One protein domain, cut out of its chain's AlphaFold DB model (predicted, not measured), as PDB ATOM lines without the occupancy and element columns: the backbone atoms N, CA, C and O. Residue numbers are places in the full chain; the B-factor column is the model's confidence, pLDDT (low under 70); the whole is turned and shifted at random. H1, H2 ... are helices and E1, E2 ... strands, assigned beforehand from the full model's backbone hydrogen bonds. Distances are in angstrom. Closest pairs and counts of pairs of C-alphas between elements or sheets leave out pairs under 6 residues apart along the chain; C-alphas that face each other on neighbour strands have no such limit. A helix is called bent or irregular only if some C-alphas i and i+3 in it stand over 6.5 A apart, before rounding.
ATOM      1  N   ARG A 340     170.305 122.828 166.275       96.50
ATOM      2  CA  ARG A 340     169.093 122.523 167.057       96.50
ATOM      3  C   ARG A 340     167.833 122.608 166.194       96.50
ATOM      4  O   ARG A 340     166.969 121.746 166.285       96.50
ATOM      5  N   GLU A 341     167.725 123.639 165.363       95.88
ATOM      6  CA  GLU A 341     166.574 123.835 164.471       95.88
ATOM      7  C   GLU A 341     166.464 122.706 163.446       95.88
ATOM      8  O   GLU A 341     165.387 122.137 163.278       95.88
ATOM      9  N   TRP A 342     167.588 122.333 162.829       96.75
ATOM     10  CA  TRP A 342     167.661 121.187 161.928       96.75
ATOM     11  C   TRP A 342     167.258 119.884 162.629       96.75
ATOM     12  O   TRP A 342     166.427 119.143 162.113       96.75
ATOM     13  N   LEU A 343     167.766 119.637 163.837       95.88
ATOM     14  CA  LEU A 343     167.460 118.433 164.604       95.88
ATOM     15  C   LEU A 343     165.966 118.330 164.932       95.88
ATOM     16  O   LEU A 343     165.361 117.274 164.766       95.88
ATOM     17  N   LEU A 344     165.356 119.434 165.368       95.62
ATOM     18  CA  LEU A 344     163.923 119.493 165.650       95.62
ATOM     19  C   LEU A 344     163.083 119.293 164.380       95.62
ATOM     20  O   LEU A 344     162.027 118.663 164.445       95.62
ATOM     21  N   LEU A 345     163.537 119.805 163.234       94.31
ATOM     22  CA  LEU A 345     162.887 119.575 161.946       94.31
ATOM     23  C   LEU A 345     162.951 118.095 161.550       94.31
ATOM     24  O   LEU A 345     161.921 117.524 161.199       94.31
ATOM     25  N   GLU A 346     164.117 117.459 161.656       92.44
ATOM     26  CA  GLU A 346     164.277 116.034 161.348       92.44
ATOM     27  C   GLU A 346     163.458 115.147 162.301       92.44
ATOM     28  O   GLU A 346     162.820 114.199 161.850       92.44
ATOM     29  N   MET A 347     163.375 115.492 163.593       92.00
ATOM     30  CA  MET A 347     162.493 114.809 164.552       92.00
ATOM     31  C   MET A 347     161.013 114.928 164.170       92.00
ATOM     32  O   MET A 347     160.302 113.928 164.193       92.00
ATOM     33  N   ASN A 348     160.546 116.117 163.770       91.56
ATOM     34  CA  ASN A 348     159.174 116.288 163.277       91.56
ATOM     35  C   ASN A 348     158.917 115.453 162.018       91.56
ATOM     36  O   ASN A 348     157.882 114.803 161.913       91.56
ATOM     37  N   ARG A 349     159.854 115.458 161.059       89.44
ATOM     38  CA  ARG A 349     159.740 114.663 159.828       89.44
ATOM     39  C   ARG A 349     159.641 113.171 160.134       89.44
ATOM     40  O   ARG A 349     158.810 112.498 159.537       89.44
ATOM     41  N   TYR A 350     160.444 112.685 161.081       87.56
ATOM     42  CA  TYR A 350     160.396 111.298 161.535       87.56
ATOM     43  C   TYR A 350     159.028 110.944 162.139       87.56
ATOM     44  O   TYR A 350     158.425 109.959 161.729       87.56
ATOM     45  N   LEU A 351     158.510 111.771 163.054       87.25
ATOM     46  CA  LEU A 351     157.203 111.551 163.692       87.25
ATOM     47  C   LEU A 351     156.046 111.567 162.680       87.25
ATOM     48  O   LEU A 351     155.127 110.758 162.772       87.25
ATOM     49  N   HIS A 352     156.093 112.462 161.688       86.81
ATOM     50  CA  HIS A 352     155.090 112.502 160.621       86.81
ATOM     51  C   HIS A 352     155.133 111.261 159.721       86.81
ATOM     52  O   HIS A 352     154.076 110.751 159.361       86.81
ATOM     53  N   ALA A 353     156.328 110.769 159.379       85.12
ATOM     54  CA  ALA A 353     156.486 109.547 158.594       85.12
ATOM     55  C   ALA A 353     155.983 108.315 159.367       85.12
ATOM     56  O   ALA A 353     155.190 107.537 158.839       85.12
ATOM     57  N   GLU A 354     156.345 108.204 160.651       81.44
ATOM     58  CA  GLU A 354     155.880 107.136 161.544       81.44
ATOM     59  C   GLU A 354     154.345 107.109 161.643       81.44
ATOM     60  O   GLU A 354     153.735 106.051 161.492       81.44
ATOM     61  N   ALA A 355     153.702 108.274 161.791       83.81
ATOM     62  CA  ALA A 355     152.242 108.391 161.801       83.81
ATOM     63  C   ALA A 355     151.582 108.023 160.455       83.81
ATOM     64  O   ALA A 355     150.438 107.566 160.438       83.81
ATOM     65  N   ALA A 356     152.289 108.206 159.336       84.44
ATOM     66  CA  ALA A 356     151.842 107.813 157.999       84.44
ATOM     67  C   ALA A 356     152.106 106.326 157.677       84.44
ATOM     68  O   ALA A 356     151.705 105.853 156.614       84.44
ATOM     69  N   GLY A 357     152.762 105.578 158.574       79.94
ATOM     70  CA  GLY A 357     153.179 104.191 158.334       79.94
ATOM     71  C   GLY A 357     154.380 104.057 157.389       79.94
ATOM     72  O   GLY A 357     154.688 102.952 156.941       79.94
ATOM     73  N   GLU A 358     155.064 105.163 157.089       81.06
ATOM     74  CA  GLU A 358     156.290 105.198 156.301       81.06
ATOM     75  C   GLU A 358     157.492 105.143 157.248       81.06
ATOM     76  O   GLU A 358     157.670 106.010 158.102       81.06
ATOM     77  N   TYR A 359     158.346 104.129 157.113       66.75
ATOM     78  CA  TYR A 359     159.577 104.054 157.898       66.75
ATOM     79  C   TYR A 359     160.701 104.763 157.137       66.75
ATOM     80  O   TYR A 359     161.088 104.278 156.072       66.75
ATOM     81  N   PRO A 360     161.251 105.881 157.651       66.62
ATOM     82  CA  PRO A 360     162.382 106.536 157.009       66.62
ATOM     83  C   PRO A 360     163.557 105.561 156.895       66.62
ATOM     84  O   PRO A 360     163.892 104.885 157.870       66.62
ATOM     85  N   GLU A 361     164.223 105.524 155.737       63.47
ATOM     86  CA  GLU A 361     165.432 104.703 155.538       63.47
ATOM     87  C   GLU A 361     166.531 105.036 156.565       63.47
ATOM     88  O   GLU A 361     167.315 104.174 156.958       63.47
ATOM     89  N   GLN A 362     166.560 106.283 157.051       71.88
ATOM     90  CA  GLN A 362     167.515 106.761 158.048       71.88
ATOM     91  C   GLN A 362     166.843 106.962 159.406       71.88
ATOM     92  O   GLN A 362     166.036 107.875 159.592       71.88
ATOM     93  N   LYS A 363     167.223 106.139 160.386       81.00
ATOM     94  CA  LYS A 363     166.744 106.281 161.766       81.00
ATOM     95  C   LYS A 363     167.574 107.325 162.510       81.00
ATOM     96  O   LYS A 363     168.796 107.371 162.389       81.00
ATOM     97  N   LEU A 364     166.916 108.147 163.325       86.62
ATOM     98  CA  LEU A 364     167.605 109.144 164.155       86.62
ATOM     99  C   LEU A 364     168.314 108.493 165.351       86.62
ATOM    100  O   LEU A 364     169.466 108.820 165.647       86.62
ATOM    101  N   PHE A 365     167.644 107.530 165.984       88.69
ATOM    102  CA  PHE A 365     168.110 106.795 167.158       88.69
ATOM    103  C   PHE A 365     168.038 105.286 166.916       88.69
ATOM    104  O   PHE A 365     167.194 104.801 166.154       88.69
ATOM    105  N   THR A 366     168.913 104.531 167.570       88.19
ATOM    106  CA  THR A 366     168.812 103.070 167.627       88.19
ATOM    107  C   THR A 366     167.709 102.648 168.602       88.19
ATOM    108  O   THR A 366     167.343 103.391 169.511       88.19
ATOM    109  N   GLY A 367     167.185 101.426 168.455       84.50
ATOM    110  CA  GLY A 367     166.187 100.900 169.398       84.50
ATOM    111  C   GLY A 367     166.716 100.814 170.835       84.50
ATOM    112  O   GLY A 367     165.974 101.065 171.777       84.50
ATOM    113  N   ARG A 368     168.017 100.535 170.995       87.38
ATOM    114  CA  ARG A 368     168.688 100.509 172.297       87.38
ATOM    115  C   ARG A 368     168.768 101.901 172.926       87.38
ATOM    116  O   ARG A 368     168.395 102.048 174.080       87.38
ATOM    117  N   GLU A 369     169.190 102.909 172.158       90.19
ATOM    118  CA  GLU A 369     169.246 104.306 172.620       90.19
ATOM    119  C   GLU A 369     167.861 104.793 173.074       90.19
ATOM    120  O   GLU A 369     167.729 105.405 174.129       90.19
ATOM    121  N   LEU A 370     166.807 104.487 172.306       87.81
ATOM    122  CA  LEU A 370     165.439 104.864 172.668       87.81
ATOM    123  C   LEU A 370     164.965 104.179 173.953       87.81
ATOM    124  O   LEU A 370     164.291 104.826 174.753       87.81
ATOM    125  N   GLN A 371     165.314 102.908 174.163       86.81
ATOM    126  CA  GLN A 371     164.964 102.193 175.389       86.81
ATOM    127  C   GLN A 371     165.682 102.791 176.608       86.81
ATOM    128  O   GLN A 371     165.028 103.135 177.587       86.81
ATOM    129  N   GLU A 372     167.000 102.994 176.518       88.38
ATOM    130  CA  GLU A 372     167.803 103.560 177.611       88.38
ATOM    131  C   GLU A 372     167.327 104.974 177.993       88.38
ATOM    132  O   GLU A 372     167.247 105.313 179.176       88.38
ATOM    133  N   ILE A 373     166.940 105.796 177.011       87.94
ATOM    134  CA  ILE A 373     166.365 107.122 177.274       87.94
ATOM    135  C   ILE A 373     164.965 107.001 177.896       87.94
ATOM    136  O   ILE A 373     164.661 107.726 178.843       87.94
ATOM    137  N   ALA A 374     164.111 106.102 177.400       86.25
ATOM    138  CA  ALA A 374     162.759 105.915 177.932       86.25
ATOM    139  C   ALA A 374     162.773 105.519 179.417       86.25
ATOM    140  O   ALA A 374     162.021 106.095 180.208       86.25
ATOM    141  N   ASP A 375     163.678 104.615 179.802       85.69
ATOM    142  CA  ASP A 375     163.826 104.133 181.179       85.69
ATOM    143  C   ASP A 375     164.198 105.261 182.162       85.69
ATOM    144  O   ASP A 375     163.802 105.231 183.327       85.69
ATOM    145  N   ASN A 376     164.902 106.296 181.689       83.56
ATOM    146  CA  ASN A 376     165.390 107.411 182.509       83.56
ATOM    147  C   ASN A 376     164.493 108.661 182.484       83.56
ATOM    148  O   ASN A 376     164.696 109.573 183.288       83.56
ATOM    149  N   VAL A 377     163.506 108.737 181.582       79.81
ATOM    150  CA  VAL A 377     162.593 109.895 181.479       79.81
ATOM    151  C   VAL A 377     161.231 109.641 182.154       79.81
ATOM    152  O   VAL A 377     160.457 110.572 182.358       79.81
ATOM    153  N   GLY A 378     160.965 108.412 182.606       62.38
ATOM    154  CA  GLY A 378     159.960 108.108 183.634       62.38
ATOM    155  C   GLY A 378     158.481 108.216 183.237       62.38
ATOM    156  O   GLY A 378     157.632 107.875 184.059       62.38
ATOM    157  N   ASP A 379     158.139 108.642 182.015       58.03
ATOM    158  CA  ASP A 379     156.736 108.811 181.606       58.03
ATOM    159  C   ASP A 379     156.514 108.707 180.080       58.03
ATOM    160  O   ASP A 379     156.256 109.693 179.390       58.03
ATOM    161  N   THR A 380     156.632 107.499 179.518       58.97
ATOM    162  CA  THR A 380     156.345 107.207 178.094       58.97
ATOM    163  C   THR A 380     154.993 106.521 177.873       58.97
ATOM    164  O   THR A 380     154.762 105.942 176.815       58.97
ATOM    165  N   ARG A 381     154.074 106.563 178.850       53.09
ATOM    166  CA  ARG A 381     152.858 105.725 178.808       53.09
ATOM    167  C   ARG A 381     151.890 106.073 177.668       53.09
ATOM    168  O   ARG A 381     151.183 105.174 177.236       53.09
ATOM    169  N   ASP A 382     151.937 107.304 177.142       54.03
ATOM    170  CA  ASP A 382     151.058 107.767 176.050       54.03
ATOM    171  C   ASP A 382     151.776 108.507 174.895       54.03
ATOM    172  O   ASP A 382     151.131 108.881 173.916       54.03
ATOM    173  N   LYS A 383     153.094 108.757 174.975       63.91
ATOM    174  CA  LYS A 383     153.839 109.562 173.981       63.91
ATOM    175  C   LYS A 383     155.085 108.850 173.482       63.91
ATOM    176  O   LYS A 383     155.805 108.240 174.271       63.91
ATOM    177  N   SER A 384     155.376 108.996 172.188       79.50
ATOM    178  CA  SER A 384     156.615 108.488 171.587       79.50
ATOM    179  C   SER A 384     157.834 109.046 172.334       79.50
ATOM    180  O   SER A 384     157.905 110.242 172.639       79.50
ATOM    181  N   THR A 385     158.831 108.199 172.620       84.94
ATOM    182  CA  THR A 385     160.093 108.615 173.262       84.94
ATOM    183  C   THR A 385     160.746 109.781 172.509       84.94
ATOM    184  O   THR A 385     161.315 110.682 173.124       84.94
ATOM    185  N   ILE A 386     160.592 109.828 171.182       86.75
ATOM    186  CA  ILE A 386     161.123 110.898 170.329       86.75
ATOM    187  C   ILE A 386     160.435 112.241 170.608       86.75
ATOM    188  O   ILE A 386     161.122 113.258 170.686       86.75
ATOM    189  N   GLU A 387     159.117 112.273 170.829       88.75
ATOM    190  CA  GLU A 387     158.409 113.507 171.221       88.75
ATOM    191  C   GLU A 387     158.930 114.053 172.551       88.75
ATOM    192  O   GLU A 387     159.081 115.266 172.740       88.75
ATOM    193  N   THR A 388     159.245 113.146 173.472       89.06
ATOM    194  CA  THR A 388     159.787 113.497 174.780       89.06
ATOM    195  C   THR A 388     161.203 114.064 174.659       89.06
ATOM    196  O   THR A 388     161.468 115.147 175.186       89.06
ATOM    197  N   ILE A 389     162.084 113.415 173.887       90.50
ATOM    198  CA  ILE A 389     163.423 113.938 173.557       90.50
ATOM    199  C   ILE A 389     163.309 115.318 172.903       90.50
ATOM    200  O   ILE A 389     164.001 116.259 173.294       90.50
ATOM    201  N   MET A 390     162.386 115.483 171.955       92.50
ATOM    202  CA  MET A 390     162.155 116.753 171.276       92.50
ATOM    203  C   MET A 390     161.757 117.863 172.262       92.50
ATOM    204  O   MET A 390     162.269 118.983 172.183       92.50
ATOM    205  N   LYS A 391     160.869 117.574 173.223       91.44
ATOM    206  CA  LYS A 391     160.477 118.522 174.281       91.44
ATOM    207  C   LYS A 391     161.657 118.877 175.188       91.44
ATOM    208  O   LYS A 391     161.835 120.049 175.532       91.44
ATOM    209  N   LEU A 392     162.471 117.890 175.553       91.69
ATOM    210  CA  LEU A 392     163.668 118.099 176.364       91.69
ATOM    211  C   LEU A 392     164.670 119.011 175.646       91.69
ATOM    212  O   LEU A 392     165.137 119.983 176.237       91.69
ATOM    213  N   ILE A 393     164.933 118.775 174.359       93.69
ATOM    214  CA  ILE A 393     165.836 119.604 173.543       93.69
ATOM    215  C   ILE A 393     165.297 121.028 173.376       93.69
ATOM    216  O   ILE A 393     166.059 121.986 173.483       93.69
ATOM    217  N   LYS A 394     163.984 121.205 173.165       93.25
ATOM    218  CA  LYS A 394     163.359 122.541 173.079       93.25
ATOM    219  C   LYS A 394     163.533 123.359 174.361       93.25
ATOM    220  O   LYS A 394     163.709 124.570 174.285       93.25
ATOM    221  N   THR A 395     163.460 122.706 175.520       91.62
ATOM    222  CA  THR A 395     163.519 123.361 176.840       91.62
ATOM    223  C   THR A 395     164.931 123.453 177.419       91.62
ATOM    224  O   THR A 395     165.131 124.169 178.391       91.62
ATOM    225  N   ASN A 396     165.916 122.765 176.829       92.50
ATOM    226  CA  ASN A 396     167.262 122.554 177.376       92.50
ATOM    227  C   ASN A 396     167.295 121.836 178.746       92.50
ATOM    228  O   ASN A 396     168.364 121.715 179.340       92.50
ATOM    229  N   ASN A 397     166.165 121.312 179.240       89.25
ATOM    230  CA  ASN A 397     166.078 120.688 180.566       89.25
ATOM    231  C   ASN A 397     166.927 119.413 180.686       89.25
ATOM    232  O   ASN A 397     167.336 119.051 181.785       89.25
ATOM    233  N   TRP A 398     167.233 118.750 179.566       92.00
ATOM    234  CA  TRP A 398     168.114 117.577 179.554       92.00
ATOM    235  C   TRP A 398     169.509 117.881 180.113       92.00
ATOM    236  O   TRP A 398     170.101 117.011 180.738       92.00
ATOM    237  N   ALA A 399     170.013 119.108 179.934       90.81
ATOM    238  CA  ALA A 399     171.354 119.497 180.364       90.81
ATOM    239  C   ALA A 399     171.490 119.624 181.893       90.81
ATOM    240  O   ALA A 399     172.604 119.682 182.400       90.81
ATOM    241  N   GLN A 400     170.369 119.695 182.623       88.00
ATOM    242  CA  GLN A 400     170.338 119.772 184.089       88.00
ATOM    243  C   GLN A 400     170.179 118.398 184.755       88.00
ATOM    244  O   GLN A 400     170.303 118.293 185.971       88.00
ATOM    245  N   SER A 401     169.861 117.360 183.978       89.06
ATOM    246  CA  SER A 401     169.744 115.996 184.487       89.06
ATOM    247  C   SER A 401     171.125 115.384 184.701       89.06
ATOM    248  O   SER A 401     172.046 115.646 183.934       89.06
ATOM    249  N   GLU A 402     171.248 114.537 185.719       87.75
ATOM    250  CA  GLU A 402     172.482 113.812 186.032       87.75
ATOM    251  C   GLU A 402     172.818 112.749 184.971       87.75
ATOM    252  O   GLU A 402     173.985 112.540 184.667       87.75
ATOM    253  N   PHE A 403     171.806 112.126 184.353       89.81
ATOM    254  CA  PHE A 403     171.994 110.965 183.468       89.81
ATOM    255  C   PHE A 403     171.793 111.279 181.979       89.81
ATOM    256  O   PHE A 403     172.424 110.672 181.114       89.81
ATOM    257  N   LEU A 404     170.905 112.224 181.645       90.75
ATOM    258  CA  LEU A 404     170.540 112.485 180.245       90.75
ATOM    259  C   LEU A 404     171.684 113.027 179.374       90.75
ATOM    260  O   LEU A 404     171.726 112.640 178.206       90.75
ATOM    261  N   PRO A 405     172.600 113.893 179.854       94.56
ATOM    262  CA  PRO A 405     173.715 114.359 179.034       94.56
ATOM    263  C   PRO A 405     174.594 113.219 178.512       94.56
ATOM    264  O   PRO A 405     174.978 113.249 177.345       94.56
ATOM    265  N   ASP A 406     174.862 112.202 179.332       93.94
ATOM    266  CA  ASP A 406     175.686 111.059 178.930       93.94
ATOM    267  C   ASP A 406     174.954 110.155 177.932       93.94
ATOM    268  O   ASP A 406     175.532 109.768 176.916       93.94
ATOM    269  N   LEU A 407     173.659 109.901 178.155       92.94
ATOM    270  CA  LEU A 407     172.823 109.119 177.234       92.94
ATOM    271  C   LEU A 407     172.633 109.808 175.874       92.94
ATOM    272  O   LEU A 407     172.556 109.150 174.837       92.94
ATOM    273  N   LEU A 408     172.546 111.140 175.859       94.56
ATOM    274  CA  LEU A 408     172.324 111.922 174.641       94.56
ATOM    275  C   LEU A 408     173.613 112.263 173.889       94.56
ATOM    276  O   LEU A 408     173.529 112.648 172.721       94.56
ATOM    277  N   LYS A 409     174.786 112.111 174.510       95.69
ATOM    278  CA  LYS A 409     176.078 112.477 173.921       95.69
ATOM    279  C   LYS A 409     176.320 111.797 172.576       95.69
ATOM    280  O   LYS A 409     176.445 112.486 171.564       95.69
ATOM    281  N   GLU A 410     176.366 110.467 172.550       94.62
ATOM    282  CA  GLU A 410     176.678 109.711 171.329       94.62
ATOM    283  C   GLU A 410     175.639 109.947 170.214       94.62
ATOM    284  O   GLU A 410     176.037 110.332 169.108       94.62
ATOM    285  N   PRO A 411     174.314 109.843 170.468       94.44
ATOM    286  CA  PRO A 411     173.313 110.115 169.439       94.44
ATOM    287  C   PRO A 411     173.396 111.536 168.873       94.44
ATOM    288  O   PRO A 411     173.328 111.727 167.657       94.44
ATOM    289  N   LEU A 412     173.556 112.551 169.733       96.38
ATOM    290  CA  LEU A 412     173.593 113.943 169.288       96.38
ATOM    291  C   LEU A 412     174.895 114.283 168.566       96.38
ATOM    292  O   LEU A 412     174.841 114.989 167.559       96.38
ATOM    293  N   MET A 413     176.040 113.755 169.007       97.50
ATOM    294  CA  MET A 413     177.310 113.930 168.299       97.50
ATOM    295  C   MET A 413     177.274 113.284 166.912       97.50
ATOM    296  O   MET A 413     177.683 113.906 165.931       97.50
ATOM    297  N   ARG A 414     176.710 112.077 166.803       96.06
ATOM    298  CA  ARG A 414     176.505 111.362 165.536       96.06
ATOM    299  C   ARG A 414     175.608 112.139 164.562       96.06
ATOM    300  O   ARG A 414     175.966 112.322 163.395       96.06
ATOM    301  N   LEU A 415     174.479 112.663 165.048       96.19
ATOM    302  CA  LEU A 415     173.568 113.500 164.258       96.19
ATOM    303  C   LEU A 415     174.194 114.852 163.884       96.19
ATOM    304  O   LEU A 415     173.975 115.353 162.782       96.19
ATOM    305  N   CYS A 416     175.009 115.437 164.761       97.88
ATOM    306  CA  CYS A 416     175.732 116.672 164.471       97.88
ATOM    307  C   CYS A 416     176.815 116.465 163.405       97.88
ATOM    308  O   CYS A 416     176.944 117.282 162.492       97.88
ATOM    309  N   ALA A 417     177.531 115.340 163.446       97.62
ATOM    310  CA  ALA A 417     178.472 114.965 162.398       97.62
ATOM    311  C   ALA A 417     177.766 114.789 161.041       97.62
ATOM    312  O   ALA A 417     178.255 115.300 160.034       97.62
ATOM    313  N   ARG A 418     176.570 114.174 161.009       95.56
ATOM    314  CA  ARG A 418     175.722 114.136 159.800       95.56
ATOM    315  C   ARG A 418     175.378 115.546 159.312       95.56
ATOM    316  O   ARG A 418     175.597 115.849 158.142       95.56
ATOM    317  N   TYR A 419     174.883 116.407 160.197       97.19
ATOM    318  CA  TYR A 419     174.514 117.785 159.868       97.19
ATOM    319  C   TYR A 419     175.674 118.598 159.269       97.19
ATOM    320  O   TYR A 419     175.484 119.381 158.341       97.19
ATOM    321  N   LEU A 420     176.885 118.413 159.790       97.88
ATOM    322  CA  LEU A 420     178.067 119.141 159.339       97.88
ATOM    323  C   LEU A 420     178.668 118.567 158.051       97.88
ATOM    324  O   LEU A 420     179.070 119.327 157.167       97.88
ATOM    325  N   TYR A 421     178.758 117.238 157.952       97.06
ATOM    326  CA  TYR A 421     179.500 116.557 156.892       97.06
ATOM    327  C   TYR A 421     178.620 116.127 155.714       97.06
ATOM    328  O   TYR A 421     179.037 116.254 154.563       97.06
ATOM    329  N   VAL A 422     177.410 115.628 155.977       94.88
ATOM    330  CA  VAL A 422     176.529 115.017 154.966       94.88
ATOM    331  C   VAL A 422     175.542 116.030 154.402       94.88
ATOM    332  O   VAL A 422     175.390 116.102 153.186       94.88
ATOM    333  N   GLU A 423     174.891 116.829 155.249       95.00
ATOM    334  CA  GLU A 423     173.866 117.776 154.796       95.00
ATOM    335  C   GLU A 423     174.488 118.892 153.936       95.00
ATOM    336  O   GLU A 423     175.448 119.567 154.335       95.00
ATOM    337  N   LYS A 424     173.936 119.101 152.731       94.88
ATOM    338  CA  LYS A 424     174.443 120.074 151.749       94.88
ATOM    339  C   LYS A 424     173.397 121.096 151.331       94.88
ATOM    340  O   LYS A 424     172.201 120.823 151.280       94.88
ATOM    341  N   ARG A 425     173.872 122.263 150.898       92.75
ATOM    342  CA  ARG A 425     173.105 123.269 150.160       92.75
ATOM    343  C   ARG A 425     173.869 123.642 148.894       92.75
ATOM    344  O   ARG A 425     174.922 124.264 148.970       92.75
ATOM    345  N   ARG A 426     173.316 123.293 147.724       91.50
ATOM    346  CA  ARG A 426     173.957 123.522 146.408       91.50
ATOM    347  C   ARG A 426     175.382 122.937 146.339       91.50
ATOM    348  O   ARG A 426     176.300 123.614 145.900       91.50
ATOM    349  N   GLY A 427     175.569 121.720 146.854       92.38
ATOM    350  CA  GLY A 427     176.872 121.035 146.905       92.38
ATOM    351  C   GLY A 427     177.775 121.425 148.084       92.38
ATOM    352  O   GLY A 427     178.620 120.635 148.484       92.38
ATOM    353  N   PHE A 428     177.567 122.580 148.715       95.31
ATOM    354  CA  PHE A 428     178.380 123.045 149.849       95.31
ATOM    355  C   PHE A 428     177.815 122.600 151.200       95.31
ATOM    356  O   PHE A 428     176.634 122.271 151.293       95.31
ATOM    357  N   ALA A 429     178.636 122.606 152.255       96.44
ATOM    358  CA  ALA A 429     178.198 122.319 153.622       96.44
ATOM    359  C   ALA A 429     176.978 123.173 154.006       96.44
ATOM    360  O   ALA A 429     176.954 124.382 153.764       96.44
ATOM    361  N   PHE A 430     175.960 122.540 154.592       96.31
ATOM    362  CA  PHE A 430     174.717 123.223 154.947       96.31
ATOM    363  C   PHE A 430     174.930 124.295 156.024       96.31
ATOM    364  O   PHE A 430     174.375 125.393 155.934       96.31
ATOM    365  N   ASN A 431     175.754 123.995 157.032       96.75
ATOM    366  CA  ASN A 431     176.074 124.937 158.093       96.75
ATOM    367  C   ASN A 431     176.957 126.094 157.567       96.75
ATOM    368  O   ASN A 431     178.013 125.840 156.980       96.75
ATOM    369  N   PRO A 432     176.583 127.369 157.797       92.69
ATOM    370  CA  PRO A 432     177.311 128.511 157.243       92.69
ATOM    371  C   PRO A 432     178.723 128.677 157.821       92.69
ATOM    372  O   PRO A 432     179.626 129.087 157.095       92.69
ATOM    373  N   VAL A 433     178.930 128.332 159.097       94.50
ATOM    374  CA  VAL A 433     180.244 128.412 159.755       94.50
ATOM    375  C   VAL A 433     181.163 127.312 159.225       94.50
ATOM    376  O   VAL A 433     182.304 127.593 158.861       94.50
ATOM    377  N   ALA A 434     180.647 126.089 159.064       96.75
ATOM    378  CA  ALA A 434     181.365 125.009 158.393       96.75
ATOM    379  C   ALA A 434     181.787 125.415 156.979       96.75
ATOM    380  O   ALA A 434     182.962 125.331 156.634       96.75
ATOM    381  N   ASN A 435     180.848 125.932 156.182       94.69
ATOM    382  CA  ASN A 435     181.138 126.395 154.831       94.69
ATOM    383  C   ASN A 435     182.227 127.484 154.816       94.69
ATOM    384  O   ASN A 435     183.101 127.445 153.958       94.69
ATOM    385  N   PHE A 436     182.222 128.419 155.772       92.81
ATOM    386  CA  PHE A 436     183.273 129.432 155.894       92.81
ATOM    387  C   PHE A 436     184.660 128.813 156.128       92.81
ATOM    388  O   PHE A 436     185.588 129.094 155.370       92.81
ATOM    389  N   HIS A 437     184.817 127.952 157.136       95.25
ATOM    390  CA  HIS A 437     186.127 127.374 157.462       95.25
ATOM    391  C   HIS A 437     186.653 126.445 156.358       95.25
ATOM    392  O   HIS A 437     187.832 126.513 156.016       95.25
ATOM    393  N   LEU A 438     185.776 125.641 155.747       95.69
ATOM    394  CA  LEU A 438     186.132 124.723 154.660       95.69
ATOM    395  C   LEU A 438     186.559 125.468 153.386       95.69
ATOM    396  O   LEU A 438     187.542 125.092 152.754       95.69
ATOM    397  N   ARG A 439     185.905 126.590 153.055       92.94
ATOM    398  CA  ARG A 439     186.355 127.488 151.969       92.94
ATOM    399  C   ARG A 439     187.746 128.057 152.221       92.94
ATOM    400  O   ARG A 439     188.514 128.221 151.280       92.94
ATOM    401  N   ASN A 440     188.092 128.298 153.483       92.31
ATOM    402  CA  ASN A 440     189.430 128.720 153.898       92.31
ATOM    403  C   ASN A 440     190.418 127.540 154.048       92.31
ATOM    404  O   ASN A 440     191.509 127.724 154.583       92.31
ATOM    405  N   GLY A 441     190.059 126.330 153.598       94.25
ATOM    406  CA  GLY A 441     190.962 125.179 153.560       94.25
ATOM    407  C   GLY A 441     191.175 124.465 154.893       94.25
ATOM    408  O   GLY A 441     192.107 123.667 155.019       94.25
ATOM    409  N   ALA A 442     190.350 124.752 155.899       96.38
ATOM    410  CA  ALA A 442     190.435 124.066 157.177       96.38
ATOM    411  C   ALA A 442     189.925 122.622 157.077       96.38
ATOM    412  O   ALA A 442     189.024 122.319 156.298       96.38
ATOM    413  N   VAL A 443     190.459 121.747 157.922       98.25
ATOM    414  CA  VAL A 443     189.982 120.372 158.106       98.25
ATOM    415  C   VAL A 443     188.919 120.360 159.197       98.25
ATOM    416  O   VAL A 443     189.121 120.936 160.269       98.25
ATOM    417  N   MET A 444     187.798 119.679 158.955       98.44
ATOM    418  CA  MET A 444     186.784 119.411 159.976       98.44
ATOM    419  C   MET A 444     187.363 118.439 161.011       98.44
ATOM    420  O   MET A 444     187.430 117.234 160.775       98.44
ATOM    421  N   TRP A 445     187.863 118.966 162.130       98.31
ATOM    422  CA  TRP A 445     188.845 118.235 162.928       98.31
ATOM    423  C   TRP A 445     188.267 117.540 164.154       98.31
ATOM    424  O   TRP A 445     188.498 116.347 164.321       98.31
ATOM    425  N   ARG A 446     187.532 118.233 165.028       98.31
ATOM    426  CA  ARG A 446     187.012 117.591 166.247       98.31
ATOM    427  C   ARG A 446     185.693 118.180 166.699       98.31
ATOM    428  O   ARG A 446     185.614 119.382 166.938       98.31
ATOM    429  N   LEU A 447     184.683 117.331 166.859       98.25
ATOM    430  CA  LEU A 447     183.425 117.706 167.492       98.25
ATOM    431  C   LEU A 447     183.572 117.609 169.015       98.25
ATOM    432  O   LEU A 447     184.019 116.584 169.535       98.25
ATOM    433  N   ASN A 448     183.191 118.674 169.717       98.25
ATOM    434  CA  ASN A 448     183.351 118.821 171.158       98.25
ATOM    435  C   ASN A 448     181.977 118.837 171.844       98.25
ATOM    436  O   ASN A 448     181.157 119.725 171.596       98.25
ATOM    437  N   TRP A 449     181.738 117.854 172.714       97.88
ATOM    438  CA  TRP A 449     180.523 117.746 173.525       97.88
ATOM    439  C   TRP A 449     180.521 118.764 174.668       97.88
ATOM    440  O   TRP A 449     181.537 118.915 175.339       97.88
ATOM    441  N   LEU A 450     179.386 119.442 174.888       96.00
ATOM    442  CA  LEU A 450     179.205 120.464 175.936       96.00
ATOM    443  C   LEU A 450     180.342 121.502 176.005       96.00
ATOM    444  O   LEU A 450     180.706 122.002 177.068       96.00
ATOM    445  N   ALA A 451     180.876 121.852 174.839       96.81
ATOM    446  CA  ALA A 451     181.905 122.862 174.671       96.81
ATOM    447  C   ALA A 451     181.410 124.284 174.960       96.81
ATOM    448  O   ALA A 451     182.230 125.129 175.307       96.81
ATOM    449  N   ASP A 452     180.103 124.544 174.818       95.56
ATOM    450  CA  ASP A 452     179.444 125.783 175.239       95.56
ATOM    451  C   ASP A 452     178.151 125.495 176.022       95.56
ATOM    452  O   ASP A 452     177.070 125.334 175.456       95.56
ATOM    453  N   THR A 453     178.252 125.478 177.350       93.94
ATOM    454  CA  THR A 453     177.124 125.248 178.269       93.94
ATOM    455  C   THR A 453     176.282 126.493 178.552       93.94
ATOM    456  O   THR A 453     175.368 126.449 179.377       93.94
ATOM    457  N   THR A 454     176.548 127.625 177.891       92.31
ATOM    458  CA  THR A 454     175.681 128.799 178.027       92.31
ATOM    459  C   THR A 454     174.293 128.513 177.451       92.31
ATOM    460  O   THR A 454     174.119 127.681 176.558       92.31
ATOM    461  N   THR A 455     173.278 129.263 177.890       92.00
ATOM    462  CA  THR A 455     171.919 129.171 177.326       92.00
ATOM    463  C   THR A 455     171.917 129.341 175.803       92.00
ATOM    464  O   THR A 455     171.120 128.706 175.109       92.00
ATOM    465  N   ARG A 456     172.830 130.170 175.276       90.94
ATOM    466  CA  ARG A 456     173.017 130.377 173.840       90.94
ATOM    467  C   ARG A 456     173.597 129.137 173.159       90.94
ATOM    468  O   ARG A 456     173.019 128.704 172.167       90.94
ATOM    469  N   GLY A 457     174.675 128.560 173.690       93.06
ATOM    470  CA  GLY A 457     175.299 127.347 173.150       93.06
ATOM    471  C   GLY A 457     174.349 126.149 173.143       93.06
ATOM    472  O   GLY A 457     174.165 125.497 172.111       93.06
ATOM    473  N   LEU A 458     173.636 125.926 174.252       94.81
ATOM    474  CA  LEU A 458     172.586 124.902 174.347       94.81
ATOM    475  C   LEU A 458     171.484 125.126 173.305       94.81
ATOM    476  O   LEU A 458     171.084 124.199 172.602       94.81
ATOM    477  N   SER A 459     171.054 126.377 173.132       93.75
ATOM    478  CA  SER A 459     169.995 126.717 172.184       93.75
ATOM    479  C   SER A 459     170.426 126.695 170.715       93.75
ATOM    480  O   SER A 459     169.589 126.499 169.839       93.75
ATOM    481  N   ALA A 460     171.703 126.899 170.411       92.31
ATOM    482  CA  ALA A 460     172.192 126.873 169.037       92.31
ATOM    483  C   ALA A 460     172.461 125.438 168.562       92.31
ATOM    484  O   ALA A 460     172.041 125.049 167.468       92.31
ATOM    485  N   SER A 461     173.146 124.654 169.399       96.88
ATOM    486  CA  SER A 461     173.760 123.389 168.994       96.88
ATOM    487  C   SER A 461     173.790 122.322 170.088       96.88
ATOM    488  O   SER A 461     174.642 121.438 170.057       96.88
ATOM    489  N   CYS A 462     172.879 122.381 171.066       96.69
ATOM    490  CA  CYS A 462     172.891 121.476 172.224       96.69
ATOM    491  C   CYS A 462     174.232 121.520 172.986       96.69
ATOM    492  O   CYS A 462     174.688 120.522 173.531       96.69
ATOM    493  N   GLY A 463     174.889 122.684 172.983       96.00
ATOM    494  CA  GLY A 463     176.170 122.920 173.641       96.00
ATOM    495  C   GLY A 463     177.386 122.368 172.903       96.00
ATOM    496  O   GLY A 463     178.497 122.473 173.416       96.00
ATOM    497  N   MET A 464     177.214 121.805 171.706       98.19
ATOM    498  CA  MET A 464     178.334 121.336 170.893       98.19
ATOM    499  C   MET A 464     179.027 122.484 170.158       98.19
ATOM    500  O   MET A 464     178.380 123.376 169.605       98.19
ATOM    501  N   MET A 465     180.352 122.412 170.092       98.38
ATOM    502  CA  MET A 465     181.194 123.244 169.228       98.38
ATOM    503  C   MET A 465     182.127 122.344 168.426       98.38
ATOM    504  O   MET A 465     182.286 121.166 168.738       98.38
ATOM    505  N   ILE A 466     182.772 122.894 167.404       98.56
ATOM    506  CA  ILE A 466     183.689 122.140 166.550       98.56
ATOM    507  C   ILE A 466     185.014 122.874 166.379       98.56
ATOM    508  O   ILE A 466     185.049 124.096 166.241       98.56
ATOM    509  N   ASN A 467     186.108 122.118 166.372       98.62
ATOM    510  CA  ASN A 467     187.399 122.615 165.937       98.62
ATOM    511  C   ASN A 467     187.569 122.418 164.425       98.62
ATOM    512  O   ASN A 467     187.449 121.292 163.929       98.62
ATOM    513  N   TYR A 468     187.909 123.494 163.711       98.25
ATOM    514  CA  TYR A 468     188.440 123.429 162.350       98.25
ATOM    515  C   TYR A 468     189.940 123.710 162.382       98.25
ATOM    516  O   TYR A 468     190.345 124.784 162.824       98.25
ATOM    517  N   CYS A 469     190.763 122.763 161.933       97.50
ATOM    518  CA  CYS A 469     192.222 122.887 161.983       97.50
ATOM    519  C   CYS A 469     192.790 123.376 160.653       97.50
ATOM    520  O   CYS A 469     192.457 122.856 159.588       97.50
ATOM    521  N   TYR A 470     193.686 124.355 160.725       96.06
ATOM    522  CA  TYR A 470     194.359 124.960 159.585       96.06
ATOM    523  C   TYR A 470     195.773 124.394 159.455       96.06
ATOM    524  O   TYR A 470     196.712 124.860 160.095       96.06
ATOM    525  N   PHE A 471     195.925 123.388 158.596       94.94
ATOM    526  CA  PHE A 471     197.234 122.864 158.208       94.94
ATOM    527  C   PHE A 471     197.784 123.714 157.066       94.94
ATOM    528  O   PHE A 471     197.367 123.536 155.924       94.94
ATOM    529  N   LEU A 472     198.685 124.651 157.373       91.31
ATOM    530  CA  LEU A 472     199.099 125.730 156.458       91.31
ATOM    531  C   LEU A 472     199.590 125.241 155.090       91.31
ATOM    532  O   LEU A 472     199.306 125.870 154.076       91.31
ATOM    533  N   GLU A 473     200.273 124.099 155.052       92.75
ATOM    534  CA  GLU A 473     200.776 123.490 153.815       92.75
ATOM    535  C   GLU A 473     199.656 122.933 152.919       92.75
ATOM    536  O   GLU A 473     199.826 122.830 151.710       92.75
ATOM    537  N   LYS A 474     198.498 122.594 153.502       94.38
ATOM    538  CA  LYS A 474     197.361 121.960 152.819       94.38
ATOM    539  C   LYS A 474     196.168 122.889 152.615       94.38
ATOM    540  O   LYS A 474     195.221 122.502 151.940       94.38
ATOM    541  N   THR A 475     196.166 124.105 153.170       92.25
ATOM    542  CA  THR A 475     194.982 124.983 153.109       92.25
ATOM    543  C   THR A 475     194.549 125.294 151.676       92.25
ATOM    544  O   THR A 475     193.356 125.312 151.384       92.25
ATOM    545  N   GLU A 476     195.496 125.517 150.761       92.19
ATOM    546  CA  GLU A 476     195.176 125.834 149.362       92.19
ATOM    547  C   GLU A 476     194.602 124.616 148.626       92.19
ATOM    548  O   GLU A 476     193.587 124.732 147.937       92.19
ATOM    549  N   GLU A 477     195.192 123.437 148.837       95.31
ATOM    550  CA  GLU A 477     194.702 122.172 148.288       95.31
ATOM    551  C   GLU A 477     193.299 121.840 148.813       95.31
ATOM    552  O   GLU A 477     192.381 121.631 148.021       95.31
ATOM    553  N   ASN A 478     193.104 121.879 150.132       95.62
ATOM    554  CA  ASN A 478     191.822 121.595 150.773       95.62
ATOM    555  C   ASN A 478     190.725 122.560 150.301       95.62
ATOM    556  O   ASN A 478     189.607 122.138 150.004       95.62
ATOM    557  N   SER A 479     191.042 123.858 150.199       94.00
ATOM    558  CA  SER A 479     190.114 124.879 149.696       94.00
ATOM    559  C   SER A 479     189.694 124.570 148.260       94.00
ATOM    560  O   SER A 479     188.502 124.552 147.949       94.00
ATOM    561  N   LYS A 480     190.663 124.246 147.394       94.69
ATOM    562  CA  LYS A 480     190.406 123.866 146.004       94.69
ATOM    563  C   LYS A 480     189.532 122.616 145.910       94.69
ATOM    564  O   LYS A 480     188.536 122.618 145.192       94.69
ATOM    565  N   VAL A 481     189.860 121.568 146.666       96.50
ATOM    566  CA  VAL A 481     189.095 120.313 146.714       96.50
ATOM    567  C   VAL A 481     187.654 120.556 147.172       96.50
ATOM    568  O   VAL A 481     186.719 120.051 146.549       96.50
ATOM    569  N   TYR A 482     187.443 121.391 148.189       96.25
ATOM    570  CA  TYR A 482     186.103 121.751 148.654       96.25
ATOM    571  C   TYR A 482     185.309 122.569 147.622       96.25
ATOM    572  O   TYR A 482     184.117 122.328 147.420       96.25
ATOM    573  N   MET A 483     185.959 123.519 146.946       93.94
ATOM    574  CA  MET A 483     185.306 124.405 145.977       93.94
ATOM    575  C   MET A 483     184.985 123.717 144.647       93.94
ATOM    576  O   MET A 483     183.907 123.941 144.102       93.94
ATOM    577  N   GLU A 484     185.891 122.880 144.139       95.44
ATOM    578  CA  GLU A 484     185.763 122.238 142.824       95.44
ATOM    579  C   GLU A 484     185.091 120.864 142.894       95.44
ATOM    580  O   GLU A 484     184.331 120.504 141.999       95.44
ATOM    581  N   LYS A 485     185.375 120.079 143.942       96.31
ATOM    582  CA  LYS A 485     184.909 118.687 144.071       96.31
ATOM    583  C   LYS A 485     183.838 118.501 145.145       96.31
ATOM    584  O   LYS A 485     183.356 117.385 145.315       96.31
ATOM    585  N   HIS A 486     183.481 119.556 145.883       95.75
ATOM    586  CA  HIS A 486     182.525 119.504 146.998       95.75
ATOM    587  C   HIS A 486     182.889 118.491 148.101       95.75
ATOM    588  O   HIS A 486     182.030 118.065 148.879       95.75
ATOM    589  N   HIS A 487     184.168 118.119 148.184       96.25
ATOM    590  CA  HIS A 487     184.675 117.166 149.164       96.25
ATOM    591  C   HIS A 487     185.104 117.883 150.450       96.25
ATOM    592  O   HIS A 487     185.686 118.966 150.401       96.25
ATOM    593  N   ILE A 488     184.785 117.291 151.602       97.31
ATOM    594  CA  ILE A 488     185.126 117.826 152.923       97.31
ATOM    595  C   ILE A 488     186.254 116.990 153.510       97.31
ATOM    596  O   ILE A 488     186.038 115.835 153.860       97.31
ATOM    597  N   GLU A 489     187.408 117.613 153.717       97.94
ATOM    598  CA  GLU A 489     188.487 117.017 154.502       97.94
ATOM    599  C   GLU A 489     188.092 116.971 155.984       97.94
ATOM    600  O   GLU A 489     187.780 118.001 156.597       97.94
ATOM    601  N   ALA A 490     188.102 115.774 156.570       97.81
ATOM    602  CA  ALA A 490     187.662 115.535 157.941       97.81
ATOM    603  C   ALA A 490     188.570 114.544 158.678       97.81
ATOM    604  O   ALA A 490     189.190 113.669 158.077       97.81
ATOM    605  N   SER A 491     188.648 114.675 160.002       97.62
ATOM    606  CA  SER A 491     189.423 113.753 160.836       97.62
ATOM    607  C   SER A 491     188.747 112.379 160.983       97.62
ATOM    608  O   SER A 491     187.533 112.260 160.775       97.62
ATOM    609  N   PRO A 492     189.487 111.350 161.443       97.06
ATOM    610  CA  PRO A 492     188.911 110.044 161.760       97.06
ATOM    611  C   PRO A 492     187.726 110.110 162.730       97.06
ATOM    612  O   PRO A 492     186.715 109.471 162.466       97.06
ATOM    613  N   GLN A 493     187.790 110.946 163.779       96.44
ATOM    614  CA  GLN A 493     186.700 111.091 164.756       96.44
ATOM    615  C   GLN A 493     185.387 111.514 164.077       96.44
ATOM    616  O   GLN A 493     184.325 110.961 164.357       96.44
ATOM    617  N   ILE A 494     185.454 112.479 163.158       97.25
ATOM    618  CA  ILE A 494     184.278 112.944 162.419       97.25
ATOM    619  C   ILE A 494     183.765 111.846 161.486       97.25
ATOM    620  O   ILE A 494     182.568 111.574 161.462       97.25
ATOM    621  N   LEU A 495     184.657 111.197 160.736       96.25
ATOM    622  CA  LEU A 495     184.276 110.147 159.790       96.25
ATOM    623  C   LEU A 495     183.672 108.922 160.493       96.25
ATOM    624  O   LEU A 495     182.735 108.325 159.966       96.25
ATOM    625  N   GLU A 496     184.161 108.558 161.676       95.69
ATOM    626  CA  GLU A 496     183.594 107.498 162.515       95.69
ATOM    627  C   GLU A 496     182.182 107.851 162.993       95.69
ATOM    628  O   GLU A 496     181.268 107.046 162.820       95.69
ATOM    629  N   LEU A 497     181.964 109.078 163.485       94.88
ATOM    630  CA  LEU A 497     180.630 109.564 163.854       94.88
ATOM    631  C   LEU A 497     179.672 109.588 162.654       94.88
ATOM    632  O   LEU A 497     178.495 109.257 162.792       94.88
ATOM    633  N   VAL A 498     180.162 109.948 161.461       92.50
ATOM    634  CA  VAL A 498     179.358 109.914 160.231       92.50
ATOM    635  C   VAL A 498     178.977 108.479 159.873       92.50
ATOM    636  O   VAL A 498     177.803 108.229 159.609       92.50
ATOM    637  N   LYS A 499     179.929 107.537 159.910       88.81
ATOM    638  CA  LYS A 499     179.696 106.106 159.631       88.81
ATOM    639  C   LYS A 499     178.761 105.449 160.642       88.81
ATOM    640  O   LYS A 499     178.014 104.551 160.273       88.81
ATOM    641  N   ALA A 500     178.775 105.903 161.894       83.06
ATOM    642  CA  ALA A 500     177.890 105.399 162.935       83.06
ATOM    643  C   ALA A 500     176.407 105.753 162.699       83.06
ATOM    644  O   ALA A 500     175.543 105.211 163.389       83.06
ATOM    645  N   ASN A 501     176.077 106.650 161.753       75.12
ATOM    646  CA  ASN A 501     174.690 107.003 161.437       75.12
ATOM    647  C   ASN A 501     173.877 105.809 160.933       75.12
ATOM    648  O   ASN A 501     174.233 105.138 159.965       75.12
TER     649      ASN A 501
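What this domain is: This is residues 340 to 501 of the 510 residues of the protein "malonyl-CoA decarboxylase, mitochondrial" of Lingula unguis (UniProt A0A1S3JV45). What does the model look like? It is a long body with helix H5 running through its middle: H1, H2, H3 and H4 gather toward one end, and toward the other a two-strand antiparallel ribbon, E1 and E2, lies between H6 and H9. H8 packs on H6 at the far end, H7 packs on the first residues of H1, and residues 352 to 357, of which 352 to 355 belong to H1, stick out. What is it made of? The printed part has 162 residues with nine named helices and two named strands, in the order H1 H2 H3 H4 H5 H6 E1 H7 E2 H8 H9, and the class is mostly helix. How large is it? It is compact, with a radius of gyration of the C-alphas of 17.0 A, and its outline is elongated, spanning 56 by 35 by 24 A.

Where its parts are: Where are the strands? E1 is residues 443 to 448, 14.7 A long from C-alpha 443 at (189.982, 120.372, 158.106), and E2 is residues 465 to 469. Where are the helices? H5, residues 404 to 421, is 25.3 A long, and H1, residues 340 to 355, is 22.6 A long from C-alpha 340 at (169.093, 122.523, 167.057). The others are H2, 367 to 377, H3, 385 to 395, H4, 397 to 400, H6, 432 to 439, H7, 455 to 461, H8, 475 to 485, and H9, 492 to 499, which ends at C-alpha 499 at (179.696, 106.106, 159.631).

How they stand to each other: How do the strands pair? E1 and E2 are antiparallel at 151 degrees, with N 443 and O 469 2.8 A apart, within hydrogen-bond range. What is near them? The closest C-alphas of E1 and H9 are Arg 446 and Ile 494, 6.6 A, and those of E2 and H6 are His 437 and Tyr 468, 6.7 A. H6 and H8 touch at Arg 439 and Ser 479, C-alphas 5.1 A apart. What does H5 touch? It is irregular, with C-alphas 407 and 410 7.1 A apart, and has a kink of 39 degrees near residue 411. Its residues 413 to 421 touch H9, about perpendicular at 89 degrees, closest C-alphas Arg 414 and Leu 497, 4.8 A; its residues 404 to 411 touch H2, closest C-alphas Ile 373 and Leu 407, 6.8 A. It touches H4 only at the corner, and only just, with 3 pairs of C-alphas within 8 A. And the rest? H1 and H3 touch at a shallow tilt of 26 degrees, opposite ways, closest C-alphas Leu 344 and Met 390, 6.5 A, while residues 340 to 341 of H1 touch H7, closest C-alphas Arg 340 and Ser 461, 5.1 A. Every O i to N i+4 pair is within hydrogen-bond range in H1, H3, H6, H7, H8 and H9, against 6 of 7 in H2 and 12 of 14 in H5; H4 is too short for such a pair.

The domain as a whole: How far does it reach? The two C-alphas farthest apart are those of Arg 381 and Glu 473, 56.9 A. Is it whole? The printed part has no cut, and the link from H1 to H2, 11 residues, is long. Where is confidence low? The mean pLDDT of the printed part is 90.9, and residues 359 to 361 and 378 to 383 are under 70.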